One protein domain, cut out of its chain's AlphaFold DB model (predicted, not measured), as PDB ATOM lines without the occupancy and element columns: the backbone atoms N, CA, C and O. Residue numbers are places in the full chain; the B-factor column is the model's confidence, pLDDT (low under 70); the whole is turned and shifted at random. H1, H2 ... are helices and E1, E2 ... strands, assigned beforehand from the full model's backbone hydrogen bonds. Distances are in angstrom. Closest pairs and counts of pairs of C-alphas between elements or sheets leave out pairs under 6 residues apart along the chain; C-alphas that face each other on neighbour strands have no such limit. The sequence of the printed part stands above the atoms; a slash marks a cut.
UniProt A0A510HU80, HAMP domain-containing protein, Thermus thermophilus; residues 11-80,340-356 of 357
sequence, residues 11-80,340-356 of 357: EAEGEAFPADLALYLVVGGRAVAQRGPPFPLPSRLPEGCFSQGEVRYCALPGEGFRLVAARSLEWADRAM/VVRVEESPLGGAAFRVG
ATOM      1  N   GLU A  11      -4.779   0.330   5.737       54.38
ATOM      2  CA  GLU A  11      -5.679   1.284   6.385       54.38
ATOM      3  C   GLU A  11      -6.064   2.386   5.391       54.38
ATOM      4  O   GLU A  11      -5.190   2.918   4.705       54.38
ATOM      5  N   ALA A  12      -7.363   2.676   5.283       51.28
ATOM      6  CA  ALA A  12      -7.921   3.717   4.419       51.28
ATOM      7  C   ALA A  12      -8.712   4.697   5.300       51.28
ATOM      8  O   ALA A  12      -9.642   4.274   5.989       51.28
ATOM      9  N   GLU A  13      -8.327   5.974   5.299       44.69
ATOM     10  CA  GLU A  13      -9.056   7.066   5.957       44.69
ATOM     11  C   GLU A  13      -9.963   7.775   4.945       44.69
ATOM     12  O   GLU A  13      -9.499   8.170   3.880       44.69
ATOM     13  N   GLY A  14     -11.230   7.993   5.315       53.75
ATOM     14  CA  GLY A  14     -12.177   8.800   4.538       53.75
ATOM     15  C   GLY A  14     -12.856   8.048   3.384       53.75
ATOM     16  O   GLY A  14     -12.206   7.470   2.526       53.75
ATOM     17  N   GLU A  15     -14.191   8.099   3.385       56.53
ATOM     18  CA  GLU A  15     -15.141   7.379   2.516       56.53
ATOM     19  C   GLU A  15     -15.152   5.840   2.610       56.53
ATOM     20  O   GLU A  15     -14.156   5.156   2.847       56.53
ATOM     21  N   ALA A  16     -16.353   5.269   2.474       64.19
ATOM     22  CA  ALA A  16     -16.563   3.829   2.532       64.19
ATOM     23  C   ALA A  16     -15.795   3.136   1.395       64.19
ATOM     24  O   ALA A  16     -15.978   3.454   0.221       64.19
ATOM     25  N   PHE A  17     -14.950   2.163   1.747       67.81
ATOM     26  CA  PHE A  17     -14.211   1.367   0.770       67.81
ATOM     27  C   PHE A  17     -15.193   0.698  -0.216       67.81
ATOM     28  O   PHE A  17     -16.150   0.067   0.248       67.81
ATOM     29  N   PRO A  18     -15.001   0.817  -1.547       75.00
ATOM     30  CA  PRO A  18     -15.971   0.311  -2.514       75.00
ATOM     31  C   PRO A  18     -16.167  -1.198  -2.354       75.00
ATOM     32  O   PRO A  18     -15.199  -1.956  -2.340       75.00
ATOM     33  N   ALA A  19     -17.420  -1.645  -2.254       79.56
ATOM     34  CA  ALA A  19     -17.744  -3.053  -2.009       79.56
ATOM     35  C   ALA A  19     -17.301  -3.997  -3.146       79.56
ATOM     36  O   ALA A  19     -17.196  -5.203  -2.945       79.56
ATOM     37  N   ASP A  20     -17.048  -3.456  -4.338       83.25
ATOM     38  CA  ASP A  20     -16.650  -4.177  -5.544       83.25
ATOM     39  C   ASP A  20     -15.146  -4.094  -5.847       83.25
ATOM     40  O   ASP A  20     -14.695  -4.690  -6.827       83.25
ATOM     41  N   LEU A  21     -14.379  -3.371  -5.024       86.06
ATOM     42  CA  LEU A  21     -12.934  -3.206  -5.142       86.06
ATOM     43  C   LEU A  21     -12.234  -4.031  -4.063       86.06
ATOM     44  O   LEU A  21     -12.613  -3.978  -2.903       86.06
ATOM     45  N   ALA A  22     -11.175  -4.740  -4.423       88.75
ATOM     46  CA  ALA A  22     -10.248  -5.354  -3.489       88.75
ATOM     47  C   ALA A  22      -8.827  -4.850  -3.745       88.75
ATOM     48  O   ALA A  22      -8.438  -4.587  -4.882       88.75
ATOM     49  N   LEU A  23      -8.047  -4.727  -2.679       89.50
ATOM     50  CA  LEU A  23      -6.634  -4.379  -2.712       89.50
ATOM     51  C   LEU A  23      -5.830  -5.521  -2.098       89.50
ATOM     52  O   LEU A  23      -6.172  -6.009  -1.021       89.50
ATOM     53  N   TYR A  24      -4.748  -5.909  -2.762       89.19
ATOM     54  CA  TYR A  24      -3.802  -6.918  -2.304       89.19
ATOM     55  C   TYR A  24      -2.402  -6.327  -2.271       89.19
ATOM     56  O   TYR A  24      -1.966  -5.683  -3.227       89.19
ATOM     57  N   LEU A  25      -1.675  -6.607  -1.196       88.38
ATOM     58  CA  LEU A  25      -0.241  -6.374  -1.112       88.38
ATOM     59  C   LEU A  25       0.474  -7.702  -1.342       88.38
ATOM     60  O   LEU A  25       0.271  -8.655  -0.591       88.38
ATOM     61  N   VAL A  26       1.296  -7.773  -2.385       86.44
ATOM     62  CA  VAL A  26       1.989  -8.994  -2.797       86.44
ATOM     63  C   VAL A  26       3.494  -8.814  -2.622       86.44
ATOM     64  O   VAL A  26       4.100  -7.980  -3.291       86.44
ATOM     65  N   VAL A  27       4.112  -9.622  -1.762       85.62
ATOM     66  CA  VAL A  27       5.563  -9.631  -1.497       85.62
ATOM     67  C   VAL A  27       6.097 -11.023  -1.817       85.62
ATOM     68  O   VAL A  27       5.492 -12.027  -1.444       85.62
ATOM     69  N   GLY A  28       7.184 -11.115  -2.590       81.06
ATOM     70  CA  GLY A  28       7.752 -12.413  -2.988       81.06
ATOM     71  C   GLY A  28       6.773 -13.342  -3.731       81.06
ATOM     72  O   GLY A  28       6.914 -14.560  -3.676       81.06
ATOM     73  N   GLY A  29       5.745 -12.783  -4.386       78.50
ATOM     74  CA  GLY A  29       4.713 -13.540  -5.108       78.50
ATOM     75  C   GLY A  29       3.561 -14.077  -4.248       78.50
ATOM     76  O   GLY A  29       2.682 -14.743  -4.788       78.50
ATOM     77  N   ARG A  30       3.524 -13.780  -2.941       82.38
ATOM     78  CA  ARG A  30       2.420 -14.143  -2.037       82.38
ATOM     79  C   ARG A  30       1.687 -12.900  -1.545       82.38
ATOM     80  O   ARG A  30       2.319 -11.887  -1.262       82.38
ATOM     81  N   ALA A  31       0.361 -12.977  -1.446       84.38
ATOM     82  CA  ALA A  31      -0.429 -11.920  -0.826       84.38
ATOM     83  C   ALA A  31      -0.185 -11.929   0.687       84.38
ATOM     84  O   ALA A  31      -0.487 -12.915   1.352       84.38
ATOM     85  N   VAL A  32       0.390 -10.846   1.202       85.50
ATOM     86  CA  VAL A  32       0.699 -10.667   2.629       85.50
ATOM     87  C   VAL A  32      -0.360  -9.831   3.350       85.50
ATOM     88  O   VAL A  32      -0.490  -9.931   4.564       85.50
ATOM     89  N   ALA A  33      -1.145  -9.042   2.607       82.56
ATOM     90  CA  ALA A  33      -2.301  -8.310   3.118       82.56
ATOM     91  C   ALA A  33      -3.391  -8.180   2.049       82.56
ATOM     92  O   ALA A  33      -3.097  -8.124   0.851       82.56
ATOM     93  N   GLN A  34      -4.645  -8.093   2.496       85.50
ATOM     94  CA  GLN A  34      -5.812  -7.919   1.639       85.50
ATOM     95  C   GLN A  34      -6.858  -7.024   2.310       85.50
ATOM     96  O   GLN A  34      -7.096  -7.128   3.512       85.50
ATOM     97  N   ARG A  35      -7.535  -6.195   1.511       84.62
ATOM     98  CA  ARG A  35      -8.749  -5.464   1.897       84.62
ATOM     99  C   ARG A  35      -9.808  -5.588   0.802       84.62
ATOM    100  O   ARG A  35      -9.471  -5.463  -0.369       84.62
ATOM    101  N   GLY A  36     -11.072  -5.798   1.169       84.00
ATOM    102  CA  GLY A  36     -12.176  -5.998   0.217       84.00
ATOM    103  C   GLY A  36     -12.527  -7.471  -0.032       84.00
ATOM    104  O   GLY A  36     -12.019  -8.346   0.672       84.00
ATOM    105  N   PRO A  37     -13.412  -7.763  -1.002       84.94
ATOM    106  CA  PRO A  37     -13.851  -9.121  -1.310       84.94
ATOM    107  C   PRO A  37     -12.703 -10.031  -1.798       84.94
ATOM    108  O   PRO A  37     -11.748  -9.562  -2.422       84.94
ATOM    109  N   PRO A  38     -12.779 -11.351  -1.537       86.62
ATOM    110  CA  PRO A  38     -11.752 -12.322  -1.907       86.62
ATOM    111  C   PRO A  38     -11.831 -12.752  -3.370       86.62
ATOM    112  O   PRO A  38     -12.284 -13.846  -3.693       86.62
ATOM    113  N   PHE A  39     -11.321 -11.908  -4.264       87.75
ATOM    114  CA  PHE A  39     -11.031 -12.304  -5.641       87.75
ATOM    115  C   PHE A  39      -9.774 -13.200  -5.722       87.75
ATOM    116  O   PHE A  39      -8.791 -12.969  -5.008       87.75
ATOM    117  N   PRO A  40      -9.770 -14.233  -6.580       87.12
ATOM    118  CA  PRO A  40      -8.622 -15.119  -6.746       87.12
ATOM    119  C   PRO A  40      -7.490 -14.421  -7.511       87.12
ATOM    120  O   PRO A  40      -7.661 -14.026  -8.660       87.12
ATOM    121  N   LEU A  41      -6.305 -14.304  -6.905       86.38
ATOM    122  CA  LEU A  41      -5.155 -13.702  -7.580       86.38
ATOM    123  C   LEU A  41      -4.621 -14.606  -8.709       86.38
ATOM    124  O   LEU A  41      -4.408 -15.803  -8.491       86.38
ATOM    125  N   PRO A  42      -4.330 -14.049  -9.897       85.81
ATOM    126  CA  PRO A  42      -3.683 -14.793 -10.965       85.81
ATOM    127  C   PRO A  42      -2.259 -15.195 -10.584       85.81
ATOM    128  O   PRO A  42      -1.519 -14.445  -9.949       85.81
ATOM    129  N   SER A  43      -1.822 -16.343 -11.098       83.88
ATOM    130  CA  SER A  43      -0.440 -16.822 -10.964       83.88
ATOM    131  C   SER A  43       0.589 -15.936 -11.680       83.88
ATOM    132  O   SER A  43       1.777 -15.994 -11.371       83.88
ATOM    133  N   ARG A  44       0.153 -15.089 -12.623       83.50
ATOM    134  CA  ARG A  44       0.975 -14.051 -13.258       83.50
ATOM    135  C   ARG A  44       0.331 -12.686 -13.052       83.50
ATOM    136  O   ARG A  44      -0.799 -12.469 -13.472       83.50
ATOM    137  N   LEU A  45       1.091 -11.767 -12.467       84.69
ATOM    138  CA  LEU A  45       0.706 -10.373 -12.254       84.69
ATOM    139  C   LEU A  45       1.598  -9.482 -13.132       84.69
ATOM    140  O   LEU A  45       2.647  -9.044 -12.653       84.69
ATOM    141  N   PRO A  46       1.260  -9.290 -14.424       86.00
ATOM    142  CA  PRO A  46       1.948  -8.314 -15.263       86.00
ATOM    143  C   PRO A  46       1.730  -6.897 -14.722       86.00
ATOM    144  O   PRO A  46       0.710  -6.618 -14.095       86.00
ATOM    145  N   GLU A  47       2.683  -6.006 -14.987       84.94
ATOM    146  CA  GLU A  47       2.541  -4.588 -14.660       84.94
ATOM    147  C   GLU A  47       1.419  -3.944 -15.485       84.94
ATOM    148  O   GLU A  47       1.223  -4.256 -16.664       84.94
ATOM    149  N   GLY A  48       0.680  -3.030 -14.857       87.12
ATOM    150  CA  GLY A  48      -0.467  -2.366 -15.464       87.12
ATOM    151  C   GLY A  48      -1.785  -3.111 -15.247       87.12
ATOM    152  O   GLY A  48      -1.923  -3.948 -14.354       87.12
ATOM    153  N   CYS A  49      -2.795  -2.748 -16.038       90.75
ATOM    154  CA  CYS A  49      -4.154  -3.263 -15.894       90.75
ATOM    155  C   CYS A  49      -4.480  -4.340 -16.930       90.75
ATOM    156  O   CYS A  49      -4.313  -4.125 -18.129       90.75
ATOM    157  N   PHE A  50      -5.046  -5.452 -16.479       89.62
ATOM    158  CA  PHE A  50      -5.508  -6.554 -17.313       89.62
ATOM    159  C   PHE A  50      -6.781  -7.171 -16.725       89.62
ATOM    160  O   PHE A  50      -7.060  -7.038 -15.537       89.62
ATOM    161  N   SER A  51      -7.566  -7.847 -17.556       88.44
ATOM    162  CA  SER A  51      -8.768  -8.553 -17.105       88.44
ATOM    163  C   SER A  51      -8.544 -10.058 -17.158       88.44
ATOM    164  O   SER A  51      -7.933 -10.564 -18.102       88.44
ATOM    165  N   GLN A  52      -9.057 -10.773 -16.162       87.06
ATOM    166  CA  GLN A  52      -9.117 -12.228 -16.158       87.06
ATOM    167  C   GLN A  52     -10.497 -12.660 -15.664       87.06
ATOM    168  O   GLN A  52     -10.864 -12.385 -14.522       87.06
ATOM    169  N   GLY A  53     -11.266 -13.320 -16.534       86.19
ATOM    170  CA  GLY A  53     -12.688 -13.556 -16.279       86.19
ATOM    171  C   GLY A  53     -13.434 -12.229 -16.108       86.19
ATOM    172  O   GLY A  53     -13.193 -11.286 -16.861       86.19
ATOM    173  N   GLU A  54     -14.280 -12.153 -15.086       86.50
ATOM    174  CA  GLU A  54     -15.102 -10.979 -14.758       86.50
ATOM    175  C   GLU A  54     -14.408 -10.014 -13.782       86.50
ATOM    176  O   GLU A  54     -15.055  -9.163 -13.184       86.50
ATOM    177  N   VAL A  55     -13.091 -10.128 -13.578       89.50
ATOM    178  CA  VAL A  55     -12.344  -9.252 -12.663       89.50
ATOM    179  C   VAL A  55     -11.239  -8.521 -13.416       89.50
ATOM    180  O   VAL A  55     -10.464  -9.116 -14.172       89.50
ATOM    181  N   ARG A  56     -11.150  -7.207 -13.196       90.88
ATOM    182  CA  ARG A  56     -10.056  -6.369 -13.688       90.88
ATOM    183  C   ARG A  56      -9.020  -6.213 -12.594       90.88
ATOM    184  O   ARG A  56      -9.331  -5.657 -11.547       90.88
ATOM    185  N   TYR A  57      -7.803  -6.650 -12.871       91.50
ATOM    186  CA  TYR A  57      -6.646  -6.473 -12.010       91.50
ATOM    187  C   TYR A  57      -5.796  -5.311 -12.528       91.50
ATOM    188  O   TYR A  57      -5.604  -5.168 -13.732       91.50
ATOM    189  N   CYS A  58      -5.267  -4.489 -11.634       91.69
ATOM    190  CA  CYS A  58      -4.277  -3.463 -11.926       91.69
ATOM    191  C   CYS A  58      -3.134  -3.616 -10.929       91.69
ATOM    192  O   CYS A  58      -3.337  -3.407  -9.734       91.69
ATOM    193  N   ALA A  59      -1.957  -4.007 -11.412       91.31
ATOM    194  CA  ALA A  59      -0.772  -4.179 -10.583       91.31
ATOM    195  C   ALA A  59       0.199  -3.014 -10.788       91.31
ATOM    196  O   ALA A  59       0.546  -2.668 -11.921       91.31
ATOM    197  N   LEU A  60       0.646  -2.431  -9.680       88.31
ATOM    198  CA  LEU A  60       1.649  -1.374  -9.634       88.31
ATOM    199  C   LEU A  60       2.886  -1.903  -8.892       88.31
ATOM    200  O   LEU A  60       2.741  -2.442  -7.786       88.31
ATOM    201  N   PRO A  61       4.090  -1.801  -9.484       86.75
ATOM    202  CA  PRO A  61       5.319  -2.183  -8.804       86.75
ATOM    203  C   PRO A  61       5.678  -1.164  -7.712       86.75
ATOM    204  O   PRO A  61       5.463   0.037  -7.875       86.75
ATOM    205  N   GLY A  62       6.238  -1.652  -6.608       82.19
ATOM    206  CA  GLY A  62       6.876  -0.870  -5.551       82.19
ATOM    207  C   GLY A  62       8.233  -1.476  -5.179       82.19
ATOM    208  O   GLY A  62       8.601  -2.547  -5.667       82.19
ATOM    209  N   GLU A  63       8.997  -0.801  -4.322       82.31
ATOM    210  CA  GLU A  63      10.300  -1.302  -3.867       82.31
ATOM    211  C   GLU A  63      10.119  -2.550  -2.985       82.31
ATOM    212  O   GLU A  63       9.744  -2.466  -1.821       82.31
ATOM    213  N   GLY A  64      10.325  -3.738  -3.564       80.31
ATOM    214  CA  GLY A  64      10.212  -5.025  -2.861       80.31
ATOM    215  C   GLY A  64       8.789  -5.586  -2.715       80.31
ATOM    216  O   GLY A  64       8.623  -6.715  -2.254       80.31
ATOM    217  N   PHE A  65       7.760  -4.859  -3.161       83.50
ATOM    218  CA  PHE A  65       6.357  -5.285  -3.104       83.50
ATOM    219  C   PHE A  65       5.598  -4.935  -4.393       83.50
ATOM    220  O   PHE A  65       6.047  -4.137  -5.211       83.50
ATOM    221  N   ARG A  66       4.419  -5.529  -4.596       87.38
ATOM    222  CA  ARG A  66       3.465  -5.137  -5.643       87.38
ATOM    223  C   ARG A  66       2.112  -4.858  -5.022       87.38
ATOM    224  O   ARG A  66       1.594  -5.688  -4.275       87.38
ATOM    225  N   LEU A  67       1.526  -3.719  -5.367       88.62
ATOM    226  CA  LEU A  67       0.152  -3.403  -5.002       88.62
ATOM    227  C   LEU A  67      -0.770  -3.817  -6.146       88.62
ATOM    228  O   LEU A  67      -0.559  -3.414  -7.288       88.62
ATOM    229  N   VAL A  68      -1.787  -4.619  -5.850       91.00
ATOM    230  CA  VAL A  68      -2.749  -5.110  -6.840       91.00
ATOM    231  C   VAL A  68      -4.145  -4.650  -6.453       91.00
ATOM    232  O   VAL A  68      -4.644  -5.013  -5.394       91.00
ATOM    233  N   ALA A  69      -4.792  -3.883  -7.323       91.00
ATOM    234  CA  ALA A  69      -6.213  -3.575  -7.226       91.00
ATOM    235  C   ALA A  69      -7.014  -4.539  -8.104       91.00
ATOM    236  O   ALA A  69      -6.629  -4.781  -9.244       91.00
ATOM    237  N   ALA A  70      -8.117  -5.074  -7.599       91.00
ATOM    238  CA  ALA A  70      -9.009  -5.980  -8.308       91.00
ATOM    239  C   ALA A  70     -10.448  -5.467  -8.213       91.00
ATOM    240  O   ALA A  70     -10.896  -5.127  -7.124       91.00
ATOM    241  N   ARG A  71     -11.180  -5.396  -9.326       90.25
ATOM    242  CA  ARG A  71     -12.578  -4.940  -9.337       90.25
ATOM    243  C   ARG A  71     -13.455  -5.850 -10.185       90.25
ATOM    244  O   ARG A  71     -13.059  -6.191 -11.300       90.25
ATOM    245  N   SER A  72     -14.636  -6.211  -9.684       85.88
ATOM    246  CA  SER A  72     -15.613  -6.996 -10.453       85.88
ATOM    247  C   SER A  72     -16.219  -6.166 -11.597       85.88
ATOM    248  O   SER A  72     -16.632  -5.021 -11.396       85.88
ATOM    249  N   LEU A  73     -16.268  -6.743 -12.800       82.88
ATOM    250  CA  LEU A  73     -16.988  -6.250 -13.978       82.88
ATOM    251  C   LEU A  73     -18.409  -6.818 -14.076       82.88
ATOM    252  O   LEU A  73     -19.160  -6.364 -14.932       82.88
ATOM    253  N   GLU A  74     -18.830  -7.731 -13.194       81.31
ATOM    254  CA  GLU A  74     -20.155  -8.368 -13.273       81.31
ATOM    255  C   GLU A  74     -21.313  -7.363 -13.325       81.31
ATOM    256  O   GLU A  74     -22.374  -7.634 -13.887       81.31
ATOM    257  N   TRP A  75     -21.169  -6.213 -12.661       77.12
ATOM    258  CA  TRP A  75     -22.188  -5.166 -12.687       77.12
ATOM    259  C   TRP A  75     -22.225  -4.452 -14.043       77.12
ATOM    260  O   TRP A  75     -23.309  -4.111 -14.515       77.12
ATOM    261  N   ALA A  76     -21.064  -4.262 -14.672       81.00
ATOM    262  CA  ALA A  76     -20.928  -3.637 -15.979       81.00
ATOM    263  C   ALA A  76     -21.422  -4.583 -17.081       81.00
ATOM    264  O   ALA A  76     -22.246  -4.176 -17.898       81.00
ATOM    265  N   ASP A  77     -21.024  -5.855 -17.039       82.19
ATOM    266  CA  ASP A  77     -21.437  -6.867 -18.014       82.19
ATOM    267  C   ASP A  77     -22.945  -7.136 -17.921       82.19
ATOM    268  O   ASP A  77     -23.660  -7.045 -18.919       82.19
ATOM    269  N   ARG A  78     -23.499  -7.303 -16.708       83.81
ATOM    270  CA  ARG A  78     -24.957  -7.448 -16.535       83.81
ATOM    271  C   ARG A  78     -25.736  -6.209 -16.971       83.81
ATOM    272  O   ARG A  78     -26.887  -6.345 -17.396       83.81
ATOM    273  N   ALA A  79     -25.168  -5.010 -16.828       84.50
ATOM    274  CA  ALA A  79     -25.794  -3.787 -17.322       84.50
ATOM    275  C   ALA A  79     -25.792  -3.740 -18.857       84.50
ATOM    276  O   ALA A  79     -26.821  -3.399 -19.443       84.50
ATOM    277  N   MET A  80     -24.691  -4.142 -19.500       89.88
ATOM    278  CA  MET A  80     -24.585  -4.235 -20.960       89.88
ATOM    279  C   MET A  80     -25.531  -5.289 -21.537       89.88
ATOM    280  O   MET A  80     -26.298  -4.961 -22.435       89.88
ATOM    281  N   VAL A 340      -3.162   8.188  -2.973       44.41
ATOM    282  CA  VAL A 340      -1.741   8.188  -2.640       44.41
ATOM    283  C   VAL A 340      -1.482   7.035  -1.676       44.41
ATOM    284  O   VAL A 340      -1.795   7.093  -0.489       44.41
ATOM    285  N   VAL A 341      -0.862   5.976  -2.188       47.38
ATOM    286  CA  VAL A 341      -0.345   4.883  -1.360       47.38
ATOM    287  C   VAL A 341       0.943   5.369  -0.699       47.38
ATOM    288  O   VAL A 341       1.921   5.634  -1.397       47.38
ATOM    289  N   ARG A 342       0.954   5.507   0.630       45.66
ATOM    290  CA  ARG A 342       2.129   5.924   1.400       45.66
ATOM    291  C   ARG A 342       2.638   4.752   2.240       45.66
ATOM    292  O   ARG A 342       1.971   4.260   3.142       45.66
ATOM    293  N   VAL A 343       3.845   4.300   1.937       48.03
ATOM    294  CA  VAL A 343       4.495   3.222   2.686       48.03
ATOM    295  C   VAL A 343       5.238   3.836   3.869       48.03
ATOM    296  O   VAL A 343       6.106   4.676   3.648       48.03
ATOM    297  N   GLU A 344       4.893   3.456   5.102       47.59
ATOM    298  CA  GLU A 344       5.621   3.865   6.312       47.59
ATOM    299  C   GLU A 344       6.167   2.619   7.035       47.59
ATOM    300  O   GLU A 344       5.473   1.621   7.233       47.59
ATOM    301  N   GLU A 345       7.436   2.641   7.440       41.34
ATOM    302  CA  GLU A 345       7.964   1.607   8.335       41.34
ATOM    303  C   GLU A 345       7.417   1.845   9.746       41.34
ATOM    304  O   GLU A 345       7.522   2.946  10.288       41.34
ATOM    305  N   SER A 346       6.785   0.827  10.339       41.06
ATOM    306  CA  SER A 346       6.227   0.951  11.683       41.06
ATOM    307  C   SER A 346       7.359   0.858  12.712       41.06
ATOM    308  O   SER A 346       8.202  -0.035  12.604       41.06
ATOM    309  N   PRO A 347       7.365   1.693  13.767       37.78
ATOM    310  CA  PRO A 347       8.418   1.699  14.790       37.78
ATOM    311  C   PRO A 347       8.471   0.432  15.673       37.78
ATOM    312  O   PRO A 347       9.283   0.360  16.588       37.78
ATOM    313  N   LEU A 348       7.622  -0.570  15.411       42.50
ATOM    314  CA  LEU A 348       7.502  -1.830  16.159       42.50
ATOM    315  C   LEU A 348       8.016  -3.068  15.385       42.50
ATOM    316  O   LEU A 348       7.563  -4.175  15.654       42.50
ATOM    317  N   GLY A 349       8.935  -2.908  14.426       36.94
ATOM    318  CA  GLY A 349       9.578  -4.052  13.747       36.94
ATOM    319  C   GLY A 349       8.740  -4.708  12.638       36.94
ATOM    320  O   GLY A 349       8.942  -5.866  12.289       36.94
ATOM    321  N   GLY A 350       7.794  -3.976  12.044       47.97
ATOM    322  CA  GLY A 350       7.038  -4.434  10.875       47.97
ATOM    323  C   GLY A 350       6.702  -3.272   9.947       47.97
ATOM    324  O   GLY A 350       6.481  -2.159  10.410       47.97
ATOM    325  N   ALA A 351       6.651  -3.490   8.634       41.66
ATOM    326  CA  ALA A 351       6.217  -2.435   7.716       41.66
ATOM    327  C   ALA A 351       4.682  -2.276   7.774       41.66
ATOM    328  O   ALA A 351       3.944  -3.259   7.703       41.66
ATOM    329  N   ALA A 352       4.192  -1.043   7.921       43.75
ATOM    330  CA  ALA A 352       2.767  -0.721   7.940       43.75
ATOM    331  C   ALA A 352       2.418   0.082   6.677       43.75
ATOM    332  O   ALA A 352       2.920   1.174   6.435       43.75
ATOM    333  N   PHE A 353       1.555  -0.461   5.822       47.25
ATOM    334  CA  PHE A 353       1.274   0.141   4.518       47.25
ATOM    335  C   PHE A 353       0.006   0.998   4.589       47.25
ATOM    336  O   PHE A 353      -1.107   0.481   4.518       47.25
ATOM    337  N   ARG A 354       0.152   2.323   4.689       50.62
ATOM    338  CA  ARG A 354      -0.990   3.246   4.725       50.62
ATOM    339  C   ARG A 354      -1.424   3.592   3.295       50.62
ATOM    340  O   ARG A 354      -0.681   4.196   2.527       50.62
ATOM    341  N   VAL A 355      -2.637   3.220   2.893       45.25
ATOM    342  CA  VAL A 355      -3.149   3.543   1.550       45.25
ATOM    343  C   VAL A 355      -4.175   4.666   1.672       45.25
ATOM    344  O   VAL A 355      -5.312   4.413   2.053       45.25
ATOM    345  N   GLY A 356      -3.787   5.902   1.345       45.22
ATOM    346  CA  GLY A 356      -4.736   7.007   1.180       45.22
ATOM    347  C   GLY A 356      -5.388   6.938  -0.202       45.22
ATOM    348  O   GLY A 356      -4.688   6.682  -1.185       45.22
TER     349      GLY A 356
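What this domain is: This is residues 11 to 80 and 340 to 356 of the 357 residues of the protein "HAMP domain-containing protein" of Thermus thermophilus (UniProt A0A510HU80). A strongly twisted sheet of five strands makes the body, with a small hairpin, E6 and E7, apart from it near one end of the strands and a short helix, H1, sticking out past the other end. The long link of residues 36 to 47 crosses over one face of the sheet, from edge strand E2 to edge strand E3. The printed part has 87 residues, with five named strands, one helix and two more strands in that order along it; the five-stranded sheet runs E2, E1, E5, E4, E3, and both sheets are antiparallel. The class is mostly strand. The whole is compact, with a radius of gyration of the C-alphas of 13.9 A, yet elongated, spanning 49 by 31 by 19 A.

How they stand to each other: E1, residues 21 to 27, and E2, residues 30 to 35, form a hairpin; N 25 and O 33 are 2.9 A apart, within hydrogen-bond range. E3, residues 48 to 52, E4, residues 55 to 61, and E5, residues 66 to 72, form a meander, each strand the antiparallel neighbour of the one before. N 50 and O 57 are 2.8 A apart between E3 and E4, and N 69 and O 58 are 2.9 A apart between E5 and E4. E5 is also the antiparallel neighbour of E1, at 155 degrees between their directions, with N 24 and O 68 at 2.8 A. From edge to edge the strands' lines turn by 87 degrees. H1, residues 74 to 80, is not on this sheet; the closest C-alphas of E4 and H1, those of Val 55 and Glu 74, are 7.9 A apart. In H1 every O i to N i+4 pair is within hydrogen-bond range. E6, residues 341 to 346, and E7, residues 350 to 355, form a hairpin, with N 342 and O 354 at 2.8 A; both are apart from E1, E2, E3, E4 and E5.

Where its parts are: E1 begins at C-alpha 21, (-12.934, -3.206, -5.142), and is 19.9 A long. E2 measures 14.7 A, E3 13.1 A, E4 19.4 A and E5 19.8 A. H1, 9.8 A long, ends at C-alpha 80, (-24.585, -4.235, -20.960). E6 measures 15.1 A and E7 15.9 A, ending at C-alpha 355, (-3.149, 3.543, 1.550).

The domain as a whole: The two C-alphas farthest apart, those of Met 80 and Leu 348, are 49.1 A apart. Residues 81 to 339 are cut out, and C-alphas 80 and 340 are 31.8 A apart across the cut. The link from E2 to E3 is long. The mean pLDDT of the printed part is 75.3; residues 11 to 17 and 340 to 356 are under 70.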